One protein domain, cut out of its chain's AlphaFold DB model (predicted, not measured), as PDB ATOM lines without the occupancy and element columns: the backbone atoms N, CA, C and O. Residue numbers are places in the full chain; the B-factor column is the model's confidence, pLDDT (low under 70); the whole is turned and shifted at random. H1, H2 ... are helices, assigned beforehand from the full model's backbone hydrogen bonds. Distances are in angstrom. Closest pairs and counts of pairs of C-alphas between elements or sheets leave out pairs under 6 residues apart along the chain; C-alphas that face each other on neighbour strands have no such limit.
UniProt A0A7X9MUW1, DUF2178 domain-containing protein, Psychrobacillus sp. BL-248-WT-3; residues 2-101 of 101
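AT A GLANCE: This is residues 2 to 101 of the 101 residues of the protein "DUF2178 domain-containing protein" of Psychrobacillus sp. BL-248-WT-3 (UniProt A0A7X9MUW1). One long helix, H5, runs through the middle of the model, with H1 crossing it aslant on one side and H3 and H4, one after the other, along its other side. The short H2 makes the turn from H1 to H3 at one end, while residues 2 to 12 of H1 stick out freely. The 100 printed residues hold five named helices, H1 to H5 in order, and no named strand: the class is all helix. The whole is loose, with a radius of gyration of the C-alphas of 16.2 A, spanning 47 by 31 by 20 A.

HOW THE PARTS SIT: H1, residues 2 to 29, touches H5, residues 72 to 100, at a steep tilt of 45 degrees, the same way; H1 touches H5 with residues 16 to 27 alone, and the closest C-alphas, of Ala 20 and Ile 88, are 5.1 A apart. H3, residues 36 to 49, touches H5 the opposite way at 36 degrees, only just steep, with the C-alphas of Ser 45 and Asn 93 closest at 5.7 A. H4, residues 52 to 66, forms a helical hairpin with H5, at a shallow tilt of 28 degrees; the closest C-alphas, of Gly 56 and Leu 82, are 6.7 A apart. H2, residues 31 to 34, touches H3 only at the corner, and only just, with 3 pairs of C-alphas within 8 A. H1 and H4 are apart. In H1, H3 and H4 every O i to N i+4 pair is within hydrogen-bond range, in H5 24 of 25; H2 is too short for such a pair.

IN THESE COORDINATES: H1 begins at C-alpha 2 (100.353, 101.940, 133.192) and is 40.4 A long. H2 measures 5.2 A, H3 20.0 A and H4 20.3 A. H5, 41.7 A, ends at C-alpha 100 (87.026, 129.827, 105.983).

THE WHOLE: The C-alphas farthest apart, of Thr 2 and Glu 36, are 48.4 A apart. The printed part has no cut, the four links are tight, and no printed residue is under 70 in pLDDT.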
ATOM      1  N   THR A   2     101.448 100.959 133.347       86.19
ATOM      2  CA  THR A   2     100.353 101.940 133.192       86.19
ATOM      3  C   THR A   2     100.734 103.373 133.590       86.19
ATOM      4  O   THR A   2     100.495 104.298 132.821       86.19
ATOM      5  N   GLU A   3     101.425 103.559 134.719       89.81
ATOM      6  CA  GLU A   3     101.888 104.886 135.171       89.81
ATOM      7  C   GLU A   3     102.827 105.575 134.171       89.81
ATOM      8  O   GLU A   3     102.720 106.773 133.921       89.81
ATOM      9  N   VAL A   4     103.721 104.805 133.544       94.06
ATOM     10  CA  VAL A   4     104.649 105.327 132.530       94.06
ATOM     11  C   VAL A   4     103.877 105.778 131.291       94.06
ATOM     12  O   VAL A   4     104.143 106.853 130.761       94.06
ATOM     13  N   VAL A   5     102.879 105.000 130.864       95.12
ATOM     14  CA  VAL A   5     102.012 105.358 129.733       95.12
ATOM     15  C   VAL A   5     101.228 106.639 130.027       95.12
ATOM     16  O   VAL A   5     101.230 107.551 129.204       95.12
ATOM     17  N   PHE A   6     100.614 106.763 131.208       91.06
ATOM     18  CA  PHE A   6      99.913 107.991 131.594       91.06
ATOM     19  C   PHE A   6     100.852 109.193 131.709       91.06
ATOM     20  O   PHE A   6     100.482 110.291 131.292       91.06
ATOM     21  N   GLY A   7     102.076 108.991 132.199       94.44
ATOM     22  CA  GLY A   7     103.113 110.019 132.202       94.44
ATOM     23  C   GLY A   7     103.435 110.519 130.793       94.44
ATOM     24  O   GLY A   7     103.431 111.726 130.553       94.44
ATOM     25  N   ILE A   8     103.630 109.602 129.840       96.50
ATOM     26  CA  ILE A   8     103.887 109.939 128.432       96.50
ATOM     27  C   ILE A   8     102.700 110.697 127.829       96.50
ATOM     28  O   ILE A   8     102.900 111.729 127.194       96.50
ATOM     29  N   LEU A   9     101.466 110.239 128.053       95.75
ATOM     30  CA  LEU A   9     100.267 110.900 127.525       95.75
ATOM     31  C   LEU A   9     100.109 112.325 128.066       95.75
ATOM     32  O   LEU A   9      99.813 113.238 127.297       95.75
ATOM     33  N   ARG A  10     100.359 112.542 129.363       94.19
ATOM     34  CA  ARG A  10     100.344 113.886 129.963       94.19
ATOM     35  C   ARG A  10     101.426 114.776 129.359       94.19
ATOM     36  O   ARG A  10     101.154 115.935 129.066       94.19
ATOM     37  N   LEU A  11     102.622 114.243 129.124       96.94
ATOM     38  CA  LEU A  11     103.712 114.995 128.504       96.94
ATOM     39  C   LEU A  11     103.378 115.394 127.059       96.94
ATOM     40  O   LEU A  11     103.545 116.554 126.689       96.94
ATOM     41  N   VAL A  12     102.832 114.468 126.267       98.06
ATOM     42  CA  VAL A  12     102.341 114.756 124.909       98.06
ATOM     43  C   VAL A  12     101.243 115.819 124.945       98.06
ATOM     44  O   VAL A  12     101.290 116.776 124.174       98.06
ATOM     45  N   TYR A  13     100.291 115.700 125.871       97.75
ATOM     46  CA  TYR A  13      99.226 116.682 126.047       97.75
ATOM     47  C   TYR A  13      99.776 118.082 126.361       97.75
ATOM     48  O   TYR A  13      99.351 119.062 125.752       97.75
ATOM     49  N   VAL A  14     100.764 118.188 127.256       97.88
ATOM     50  CA  VAL A  14     101.416 119.464 127.589       97.88
ATOM     51  C   VAL A  14     102.105 120.077 126.367       97.88
ATOM     52  O   VAL A  14     101.989 121.280 126.142       97.88
ATOM     53  N   ILE A  15     102.776 119.270 125.539       98.38
ATOM     54  CA  ILE A  15     103.398 119.750 124.294       98.38
ATOM     55  C   ILE A  15     102.336 120.307 123.337       98.38
ATOM     56  O   ILE A  15     102.517 121.393 122.783       98.38
ATOM     57  N   ILE A  16     101.209 119.607 123.178       98.44
ATOM     58  CA  ILE A  16     100.079 120.074 122.360       98.44
ATOM     59  C   ILE A  16      99.529 121.394 122.907       98.44
ATOM     60  O   ILE A  16      99.311 122.329 122.138       98.44
ATOM     61  N   PHE A  17      99.353 121.499 124.226       98.19
ATOM     62  CA  PHE A  17      98.900 122.724 124.881       98.19
ATOM     63  C   PHE A  17      99.839 123.907 124.609       98.19
ATOM     64  O   PHE A  17      99.373 124.971 124.205       98.19
ATOM     65  N   PHE A  18     101.156 123.737 124.742       98.44
ATOM     66  CA  PHE A  18     102.104 124.808 124.414       98.44
ATOM     67  C   PHE A  18     102.097 125.171 122.927       98.44
ATOM     68  O   PHE A  18     102.196 126.352 122.588       98.44
ATOM     69  N   GLY A  19     101.924 124.189 122.039       98.38
ATOM     70  CA  GLY A  19     101.713 124.438 120.614       98.38
ATOM     71  C   GLY A  19     100.467 125.290 120.359       98.38
ATOM     72  O   GLY A  19     100.526 126.259 119.601       98.38
ATOM     73  N   ALA A  20      99.362 124.985 121.041       98.31
ATOM     74  CA  ALA A  20      98.136 125.770 120.974       98.31
ATOM     75  C   ALA A  20      98.335 127.201 121.488       98.31
ATOM     76  O   ALA A  20      97.965 128.142 120.791       98.31
ATOM     77  N   CYS A  21      98.985 127.383 122.641       98.19
ATOM     78  CA  CYS A  21      99.334 128.710 123.157       98.19
ATOM     79  C   CYS A  21     100.162 129.509 122.146       98.19
ATOM     80  O   CYS A  21      99.859 130.669 121.882       98.19
ATOM     81  N   TYR A  22     101.174 128.885 121.536       98.19
ATOM     82  CA  TYR A  22     101.984 129.537 120.509       98.19
ATOM     83  C   TYR A  22     101.135 129.992 119.317       98.19
ATOM     84  O   TYR A  22     101.275 131.129 118.877       98.19
ATOM     85  N   ILE A  23     100.243 129.138 118.806       96.81
ATOM     86  CA  ILE A  23      99.348 129.476 117.689       96.81
ATOM     87  C   ILE A  23      98.431 130.644 118.059       96.81
ATOM     88  O   ILE A  23      98.372 131.621 117.311       96.81
ATOM     89  N   SER A  24      97.747 130.551 119.201       96.69
ATOM     90  CA  SER A  24      96.789 131.556 119.665       96.69
ATOM     91  C   SER A  24      97.464 132.907 119.883       96.69
ATOM     92  O   SER A  24      97.073 133.894 119.267       96.69
ATOM     93  N   PHE A  25      98.549 132.948 120.660       96.75
ATOM     94  CA  PHE A  25      99.247 134.201 120.956       96.75
ATOM     95  C   PHE A  25      99.924 134.796 119.726       96.75
ATOM     96  O   PHE A  25      99.866 136.006 119.513       96.75
ATOM     97  N   LYS A  26     100.526 133.964 118.864       96.38
ATOM     98  CA  LYS A  26     101.092 134.445 117.598       96.38
ATOM     99  C   LYS A  26     100.020 135.092 116.735       96.38
ATOM    100  O   LYS A  26     100.288 136.132 116.143       96.38
ATOM    101  N   PHE A  27      98.840 134.484 116.645       95.44
ATOM    102  CA  PHE A  27      97.728 135.043 115.890       95.44
ATOM    103  C   PHE A  27      97.283 136.381 116.484       95.44
ATOM    104  O   PHE A  27      97.363 137.388 115.788       95.44
ATOM    105  N   GLU A  28      96.927 136.424 117.767       93.12
ATOM    106  CA  GLU A  28      96.420 137.632 118.435       93.12
ATOM    107  C   GLU A  28      97.414 138.801 118.441       93.12
ATOM    108  O   GLU A  28      97.026 139.964 118.331       93.12
ATOM    109  N   TRP A  29      98.715 138.525 118.550       94.44
ATOM    110  CA  TRP A  29      99.735 139.577 118.560       94.44
ATOM    111  C   TRP A  29     100.194 140.011 117.170       94.44
ATOM    112  O   TRP A  29     100.760 141.106 117.041       94.44
ATOM    113  N   SER A  30      99.949 139.193 116.144       93.75
ATOM    114  CA  SER A  30     100.289 139.521 114.759       93.75
ATOM    115  C   SER A  30      99.459 140.683 114.213       93.75
ATOM    116  O   SER A  30      98.416 141.045 114.755       93.75
ATOM    117  N   SER A  31      99.916 141.272 113.106       92.75
ATOM    118  CA  SER A  31      99.130 142.259 112.361       92.75
ATOM    119  C   SER A  31      97.815 141.674 111.840       92.75
ATOM    120  O   SER A  31      96.810 142.369 111.860       92.75
ATOM    121  N   GLU A  32      97.822 140.397 111.440       91.06
ATOM    122  CA  GLU A  32      96.633 139.668 110.979       91.06
ATOM    123  C   GLU A  32      95.576 139.569 112.086       91.06
ATOM    124  O   GLU A  32      94.412 139.847 111.850       91.06
ATOM    125  N   GLY A  33      95.963 139.234 113.321       88.12
ATOM    126  CA  GLY A  33      95.005 139.154 114.432       88.12
ATOM    127  C   GLY A  33      94.391 140.501 114.819       88.12
ATOM    128  O   GLY A  33      93.307 140.535 115.392       88.12
ATOM    129  N   LYS A  34      95.076 141.605 114.500       91.62
ATOM    130  CA  LYS A  34      94.668 142.970 114.858       91.62
ATOM    131  C   LYS A  34      93.827 143.657 113.789       91.62
ATOM    132  O   LYS A  34      93.281 144.724 114.065       91.62
ATOM    133  N   ASP A  35      93.728 143.081 112.596       93.88
ATOM    134  CA  ASP A  35      92.827 143.588 111.571       93.88
ATOM    135  C   ASP A  35      91.358 143.229 111.888       93.88
ATOM    136  O   ASP A  35      91.048 142.508 112.843       93.88
ATOM    137  N   GLU A  36      90.417 143.793 111.131       94.00
ATOM    138  CA  GLU A  36      88.981 143.580 111.360       94.00
ATOM    139  C   GLU A  36      88.586 142.102 111.197       94.00
ATOM    140  O   GLU A  36      87.793 141.565 111.977       94.00
ATOM    141  N   ARG A  37      89.200 141.409 110.231       93.31
ATOM    142  CA  ARG A  37      88.964 139.988 109.965       93.31
ATOM    143  C   ARG A  37      89.530 139.117 111.089       93.31
ATOM    144  O   ARG A  37      88.857 138.188 111.532       93.31
ATOM    145  N   GLY A  38      90.738 139.397 111.558       94.31
ATOM    146  CA  GLY A  38      91.405 138.696 112.646       94.31
ATOM    147  C   GLY A  38      90.644 138.832 113.954       94.31
ATOM    148  O   GLY A  38      90.381 137.826 114.618       94.31
ATOM    149  N   ASN A  39      90.174 140.042 114.259       94.19
ATOM    150  CA  ASN A  39      89.296 140.286 115.401       94.19
ATOM    151  C   ASN A  39      87.971 139.525 115.279       94.19
ATOM    152  O   ASN A  39      87.524 138.921 116.256       94.19
ATOM    153  N   ALA A  40      87.359 139.479 114.090       95.44
ATOM    154  CA  ALA A  40      86.146 138.694 113.866       95.44
ATOM    155  C   ALA A  40      86.383 137.186 114.076       95.44
ATOM    156  O   ALA A  40      85.553 136.510 114.689       95.44
ATOM    157  N   ILE A  41      87.529 136.658 113.631       96.25
ATOM    158  CA  ILE A  41      87.935 135.263 113.862       96.25
ATOM    159  C   ILE A  41      88.120 134.989 115.358       96.25
ATOM    160  O   ILE A  41      87.556 134.018 115.870       96.25
ATOM    161  N   ALA A  42      88.871 135.838 116.066       94.56
ATOM    162  CA  ALA A  42      89.112 135.693 117.499       94.56
ATOM    163  C   ALA A  42      87.793 135.738 118.275       94.56
ATOM    164  O   ALA A  42      87.485 134.813 119.027       94.56
ATOM    165  N   HIS A  43      86.959 136.748 118.020       94.69
ATOM    166  CA  HIS A  43      85.655 136.896 118.658       94.69
ATOM    167  C   HIS A  43      84.744 135.697 118.380       94.69
ATOM    168  O   HIS A  43      84.108 135.171 119.294       94.69
ATOM    169  N   LYS A  44      84.720 135.198 117.135       95.88
ATOM    170  CA  LYS A  44      83.944 134.005 116.793       95.88
ATOM    171  C   LYS A  44      84.445 132.781 117.554       95.88
ATOM    172  O   LYS A  44      83.626 132.052 118.110       95.88
ATOM    173  N   SER A  45      85.759 132.578 117.623       96.12
ATOM    174  CA  SER A  45      86.363 131.496 118.402       96.12
ATOM    175  C   SER A  45      85.994 131.596 119.887       96.12
ATOM    176  O   SER A  45      85.493 130.631 120.463       96.12
ATOM    177  N   TYR A  46      86.132 132.779 120.492       94.62
ATOM    178  CA  TYR A  46      85.750 133.024 121.885       94.62
ATOM    179  C   TYR A  46      84.260 132.788 122.136       94.62
ATOM    180  O   TYR A  46      83.915 132.135 123.116       94.62
ATOM    181  N   SER A  47      83.379 133.228 121.234       95.50
ATOM    182  CA  SER A  47      81.931 133.003 121.357       95.50
ATOM    183  C   SER A  47      81.550 131.520 121.358       95.50
ATOM    184  O   SER A  47      80.561 131.142 121.978       95.50
ATOM    185  N   ILE A  48      82.342 130.677 120.683       94.69
ATOM    186  CA  ILE A  48      82.144 129.225 120.673       94.69
ATOM    187  C   ILE A  48      82.628 128.622 121.987       94.69
ATOM    188  O   ILE A  48      81.957 127.756 122.524       94.69
ATOM    189  N   ILE A  49      83.777 129.062 122.497       95.62
ATOM    190  CA  ILE A  49      84.492 128.402 123.602       95.62
ATOM    191  C   ILE A  49      83.980 128.843 124.963       95.62
ATOM    192  O   ILE A  49      83.889 128.025 125.876       95.62
ATOM    193  N   PHE A  50      83.630 130.120 125.102       94.31
ATOM    194  CA  PHE A  50      83.204 130.703 126.366       94.31
ATOM    195  C   PHE A  50      82.066 129.918 127.041       94.31
ATOM    196  O   PHE A  50      82.207 129.644 128.229       94.31
ATOM    197  N   PRO A  51      81.006 129.458 126.339       95.69
ATOM    198  CA  PRO A  51      79.960 128.632 126.950       95.69
ATOM    199  C   PRO A  51      80.451 127.289 127.510       95.69
ATOM    200  O   PRO A  51      79.882 126.789 128.480       95.69
ATOM    201  N   PHE A  52      81.510 126.705 126.941       96.31
ATOM    202  CA  PHE A  52      82.031 125.411 127.392       96.31
ATOM    203  C   PHE A  52      82.815 125.500 128.702       96.31
ATOM    204  O   PHE A  52      82.939 124.486 129.380       96.31
ATOM    205  N   ALA A  53      83.304 126.678 129.095       95.81
ATOM    206  CA  ALA A  53      83.965 126.856 130.388       95.81
ATOM    207  C   ALA A  53      83.014 126.622 131.581       95.81
ATOM    208  O   ALA A  53      83.254 125.680 132.339       95.81
ATOM    209  N   PRO A  54      81.915 127.390 131.752       97.19
ATOM    210  CA  PRO A  54      80.975 127.148 132.840       97.19
ATOM    211  C   PRO A  54      80.246 125.814 132.671       97.19
ATOM    212  O   PRO A  54      79.955 125.164 133.667       97.19
ATOM    213  N   PHE A  55      79.991 125.367 131.436       97.31
ATOM    214  CA  PHE A  55      79.364 124.068 131.196       97.31
ATOM    215  C   PHE A  55      80.264 122.900 131.616       97.31
ATOM    216  O   PHE A  55      79.810 121.991 132.302       97.31
ATOM    217  N   GLY A  56      81.544 122.924 131.242       97.38
ATOM    218  CA  GLY A  56      82.503 121.894 131.631       97.38
ATOM    219  C   GLY A  56      82.739 121.872 133.137       97.38
ATOM    220  O   GLY A  56      82.774 120.797 133.727       97.38
ATOM    221  N   TRP A  57      82.817 123.046 133.772       97.81
ATOM    222  CA  TRP A  57      82.867 123.150 135.230       97.81
ATOM    223  C   TRP A  57      81.613 122.552 135.876       97.81
ATOM    224  O   TRP A  57      81.723 121.669 136.718       97.81
ATOM    225  N   PHE A  58      80.424 122.944 135.413       98.00
ATOM    226  CA  PHE A  58      79.157 122.423 135.925       98.00
ATOM    227  C   PHE A  58      79.062 120.894 135.811       98.00
ATOM    228  O   PHE A  58      78.566 120.241 136.721       98.00
ATOM    229  N   MET A  59      79.585 120.305 134.733       97.94
ATOM    230  CA  MET A  59      79.636 118.848 134.581       97.94
ATOM    231  C   MET A  59      80.558 118.167 135.598       97.94
ATOM    232  O   MET A  59      80.231 117.076 136.064       97.94
ATOM    233  N   ILE A  60      81.678 118.796 135.968       97.69
ATOM    234  CA  ILE A  60      82.561 118.297 137.033       97.69
ATOM    235  C   ILE A  60      81.816 118.317 138.374       97.69
ATOM    236  O   ILE A  60      81.824 117.313 139.080       97.69
ATOM    237  N   GLU A  61      81.116 119.410 138.684       97.31
ATOM    238  CA  GLU A  61      80.337 119.548 139.925       97.31
ATOM    239  C   GLU A  61      79.174 118.542 140.000       97.31
ATOM    240  O   GLU A  61      78.933 117.934 141.042       97.31
ATOM    241  N   LEU A  62      78.465 118.313 138.886       97.81
ATOM    242  CA  LEU A  62      77.419 117.288 138.824       97.81
ATOM    243  C   LEU A  62      77.987 115.884 139.051       97.81
ATOM    244  O   LEU A  62      77.361 115.071 139.731       97.81
ATOM    245  N   TYR A  63      79.154 115.581 138.483       97.44
ATOM    246  CA  TYR A  63      79.793 114.288 138.698       97.44
ATOM    247  C   TYR A  63      80.166 114.098 140.172       97.44
ATOM    248  O   TYR A  63      79.836 113.063 140.751       97.44
ATOM    249  N   ASP A  64      80.802 115.105 140.773       96.94
ATOM    250  CA  ASP A  64      81.205 115.099 142.181       96.94
ATOM    251  C   ASP A  64      80.010 114.894 143.121       96.94
ATOM    252  O   ASP A  64      80.034 114.040 144.004       96.94
ATOM    253  N   SER A  65      78.917 115.615 142.860       96.81
ATOM    254  CA  SER A  65      77.735 115.617 143.725       96.81
ATOM    255  C   SER A  65      76.840 114.385 143.566       96.81
ATOM    256  O   SER A  65      76.169 113.994 144.522       96.81
ATOM    257  N   TYR A  66      76.764 113.797 142.366       97.31
ATOM    258  CA  TYR A  66      75.732 112.797 142.045       97.31
ATOM    259  C   TYR A  66      76.263 111.444 141.569       97.31
ATOM    260  O   TYR A  66      75.485 110.490 141.518       97.31
ATOM    261  N   ILE A  67      77.542 111.333 141.199       95.88
ATOM    262  CA  ILE A  67      78.117 110.088 140.663       95.88
ATOM    263  C   ILE A  67      79.162 109.527 141.621       95.88
ATOM    264  O   ILE A  67      79.036 108.386 142.065       95.88
ATOM    265  N   SER A  68      80.200 110.302 141.924       95.06
ATOM    266  CA  SER A  68      81.267 109.896 142.835       95.06
ATOM    267  C   SER A  68      82.028 111.117 143.315       95.06
ATOM    268  O   SER A  68      82.487 111.901 142.486       95.06
ATOM    269  N   GLU A  69      82.264 111.178 144.624       95.25
ATOM    270  CA  GLU A  69      83.109 112.199 145.241       95.25
ATOM    271  C   GLU A  69      84.492 112.211 144.571       95.25
ATOM    272  O   GLU A  69      85.174 111.184 144.444       95.25
ATOM    273  N   ILE A  70      84.881 113.386 144.093       94.50
ATOM    274  CA  ILE A  70      86.144 113.674 143.438       94.50
ATOM    275  C   ILE A  70      87.081 114.251 144.497       94.50
ATOM    276  O   ILE A  70      86.943 115.385 144.950       94.50
ATOM    277  N   GLY A  71      88.124 113.498 144.840       96.75
ATOM    278  CA  GLY A  71      89.184 114.021 145.700       96.75
ATOM    279  C   GLY A  71      89.848 115.272 145.104       96.75
ATOM    280  O   GLY A  71      90.013 115.385 143.887       96.75
ATOM    281  N   TYR A  72      90.307 116.180 145.968       95.31
ATOM    282  CA  TYR A  72      90.862 117.489 145.589       95.31
ATOM    283  C   TYR A  72      91.897 117.453 144.446       95.31
ATOM    284  O   TYR A  72      91.826 118.255 143.515       95.31
ATOM    285  N   GLU A  73      92.835 116.500 144.461       95.94
ATOM    286  CA  GLU A  73      93.845 116.376 143.396       95.94
ATOM    287  C   GLU A  73      93.232 115.997 142.040       95.94
ATOM    288  O   GLU A  73      93.660 116.495 140.996       95.94
ATOM    289  N   SER A  74      92.192 115.161 142.042       95.81
ATOM    290  CA  SER A  74      91.465 114.793 140.823       95.81
ATOM    291  C   SER A  74      90.637 115.965 140.301       95.81
ATOM    292  O   SER A  74      90.613 116.200 139.094       95.81
ATOM    293  N   TYR A  75      90.036 116.755 141.196       96.50
ATOM    294  CA  TYR A  75      89.317 117.977 140.836       96.50
ATOM    295  C   TYR A  75      90.252 118.998 140.184       96.50
ATOM    296  O   TYR A  75      89.996 119.483 139.081       96.50
ATOM    297  N   LYS A  76      91.398 119.265 140.817       97.00
ATOM    298  CA  LYS A  76      92.437 120.151 140.279       97.00
ATOM    299  C   LYS A  76      92.898 119.702 138.895       97.00
ATOM    300  O   LYS A  76      93.064 120.536 138.005       97.00
ATOM    301  N   LEU A  77      93.074 118.397 138.699       96.06
ATOM    302  CA  LEU A  77      93.438 117.834 137.403       96.06
ATOM    303  C   LEU A  77      92.317 118.012 136.364       96.06
ATOM    304  O   LEU A  77      92.607 118.381 135.227       96.06
ATOM    305  N   ALA A  78      91.053 117.809 136.742       97.12
ATOM    306  CA  ALA A  78      89.899 118.007 135.864       97.12
ATOM    307  C   ALA A  78      89.763 119.470 135.413       97.12
ATOM    308  O   ALA A  78      89.637 119.734 134.217       97.12
ATOM    309  N   ILE A  79      89.890 120.427 136.338       97.88
ATOM    310  CA  ILE A  79      89.911 121.865 136.021       97.88
ATOM    311  C   ILE A  79      91.097 122.209 135.120       97.88
ATOM    312  O   ILE A  79      90.950 122.956 134.152       97.88
ATOM    313  N   TRP A  80      92.272 121.642 135.391       97.56
ATOM    314  CA  TRP A  80      93.448 121.863 134.557       97.56
ATOM    315  C   TRP A  80      93.224 121.380 133.118       97.56
ATOM    316  O   TRP A  80      93.510 122.124 132.177       97.56
ATOM    317  N   PHE A  81      92.651 120.186 132.928       97.62
ATOM    318  CA  PHE A  81      92.282 119.675 131.605       97.62
ATOM    319  C   PHE A  81      91.189 120.506 130.935       97.62
ATOM    320  O   PHE A  81      91.288 120.767 129.739       97.62
ATOM    321  N   LEU A  82      90.188 120.972 131.685       97.94
ATOM    322  CA  LEU A  82      89.142 121.849 131.165       97.94
ATOM    323  C   LEU A  82      89.745 123.134 130.583       97.94
ATOM    324  O   LEU A  82      89.546 123.436 129.410       97.94
ATOM    325  N   LEU A  83      90.529 123.869 131.372       97.62
ATOM    326  CA  LEU A  83      91.079 125.161 130.952       97.62
ATOM    327  C   LEU A  83      92.077 125.019 129.797       97.62
ATOM    328  O   LEU A  83      92.010 125.753 128.809       97.62
ATOM    329  N   THR A  84      92.995 124.056 129.893       97.81
ATOM    330  CA  THR A  84      93.997 123.827 128.840       97.81
ATOM    331  C   THR A  84      93.370 123.250 127.569       97.81
ATOM    332  O   THR A  84      93.763 123.633 126.467       97.81
ATOM    333  N   GLY A  85      92.346 122.405 127.697       97.94
ATOM    334  CA  GLY A  85      91.597 121.847 126.574       97.94
ATOM    335  C   GLY A  85      90.825 122.918 125.806       97.94
ATOM    336  O   GLY A  85      90.852 122.929 124.576       97.94
ATOM    337  N   LEU A  86      90.218 123.879 126.510       97.94
ATOM    338  CA  LEU A  86      89.565 125.035 125.885       97.94
ATOM    339  C   LEU A  86      90.561 125.910 125.110       97.94
ATOM    340  O   LEU A  86      90.237 126.374 124.019       97.94
ATOM    341  N   MET A  87      91.789 126.081 125.612       97.62
ATOM    342  CA  MET A  87      92.857 126.779 124.879       97.62
ATOM    343  C   MET A  87      93.291 126.016 123.618       97.62
ATOM    344  O   MET A  87      93.477 126.617 122.558       97.62
ATOM    345  N   ILE A  88      93.415 124.686 123.692       98.44
ATOM    346  CA  ILE A  88      93.693 123.848 122.514       98.44
ATOM    347  C   ILE A  88      92.575 124.002 121.481       98.44
ATOM    348  O   ILE A  88      92.842 124.211 120.295       98.44
ATOM    349  N   TRP A  89      91.320 123.975 121.925       98.00
ATOM    350  CA  TRP A  89      90.171 124.191 121.052       98.00
ATOM    351  C   TRP A  89      90.176 125.598 120.436       98.00
ATOM    352  O   TRP A  89      89.887 125.749 119.249       98.00
ATOM    353  N   HIS A  90      90.595 126.620 121.185       97.56
ATOM    354  CA  HIS A  90      90.777 127.980 120.672       97.56
ATOM    355  C   HIS A  90      91.754 128.041 119.506       97.56
ATOM    356  O   HIS A  90      91.407 128.570 118.446       97.56
ATOM    357  N   ALA A  91      92.928 127.428 119.655       97.62
ATOM    358  CA  ALA A  91      93.920 127.365 118.589       97.62
ATOM    359  C   ALA A  91      93.388 126.629 117.347       97.62
ATOM    360  O   ALA A  91      93.589 127.084 116.219       97.62
ATOM    361  N   ILE A  92      92.661 125.520 117.538       97.44
ATOM    362  CA  ILE A  92      92.028 124.775 116.437       97.44
ATOM    363  C   ILE A  92      90.996 125.649 115.718       97.44
ATOM    364  O   ILE A  92      91.012 125.729 114.490       97.44
ATOM    365  N   ASN A  93      90.128 126.339 116.462       97.00
ATOM    366  CA  ASN A  93      89.128 127.237 115.890       97.00
ATOM    367  C   ASN A  93      89.784 128.370 115.099       97.00
ATOM    368  O   ASN A  93      89.335 128.648 113.992       97.00
ATOM    369  N   ILE A  94      90.870 128.972 115.597       96.62
ATOM    370  CA  ILE A  94      91.647 129.959 114.831       96.62
ATOM    371  C   ILE A  94      92.113 129.348 113.504       96.62
ATOM    372  O   ILE A  94      91.852 129.921 112.450       96.62
ATOM    373  N   ILE A  95      92.747 128.171 113.521       96.25
ATOM    374  CA  ILE A  95      93.248 127.515 112.300       96.25
ATOM    375  C   ILE A  95      92.119 127.255 111.295       96.25
ATOM    376  O   ILE A  95      92.293 127.484 110.097       96.25
ATOM    377  N   VAL A  96      90.969 126.770 111.766       96.38
ATOM    378  CA  VAL A  96      89.818 126.444 110.915       96.38
ATOM    379  C   VAL A  96      89.167 127.708 110.358       96.38
ATOM    380  O   VAL A  96      88.923 127.796 109.155       96.38
ATOM    381  N   LEU A  97      88.911 128.708 111.202       94.25
ATOM    382  CA  LEU A  97      88.267 129.959 110.801       94.25
ATOM    383  C   LEU A  97      89.158 130.759 109.845       94.25
ATOM    384  O   LEU A  97      88.646 131.296 108.867       94.25
ATOM    385  N   LYS A  98      90.484 130.747 110.032       93.44
ATOM    386  CA  LYS A  98      91.442 131.351 109.091       93.44
ATOM    387  C   LYS A  98      91.347 130.803 107.669       93.44
ATOM    388  O   LYS A  98      91.679 131.528 106.744       93.44
ATOM    389  N   ARG A  99      90.943 129.539 107.498       90.44
ATOM    390  CA  ARG A  99      90.750 128.914 106.176       90.44
ATOM    391  C   ARG A  99      89.389 129.226 105.561       90.44
ATOM    392  O   ARG A  99      89.212 129.024 104.365       90.44
ATOM    393  N   LYS A 100      88.414 129.599 106.391       83.62
ATOM    394  CA  LYS A 100      87.026 129.827 105.983       83.62
ATOM    395  C   LYS A 100      86.774 131.279 105.580       83.62
ATOM    396  O   LYS A 100      85.996 131.513 104.661       83.62
ATOM    397  N   TYR A 101      87.370 132.214 106.313       72.56
ATOM    398  CA  TYR A 101      87.407 133.636 105.973       72.56
ATOM    399  C   TYR A 101      88.605 133.931 105.076       72.56
ATOM    400  O   TYR A 101      88.646 135.024 104.479       72.56
TER     401      TYR A 101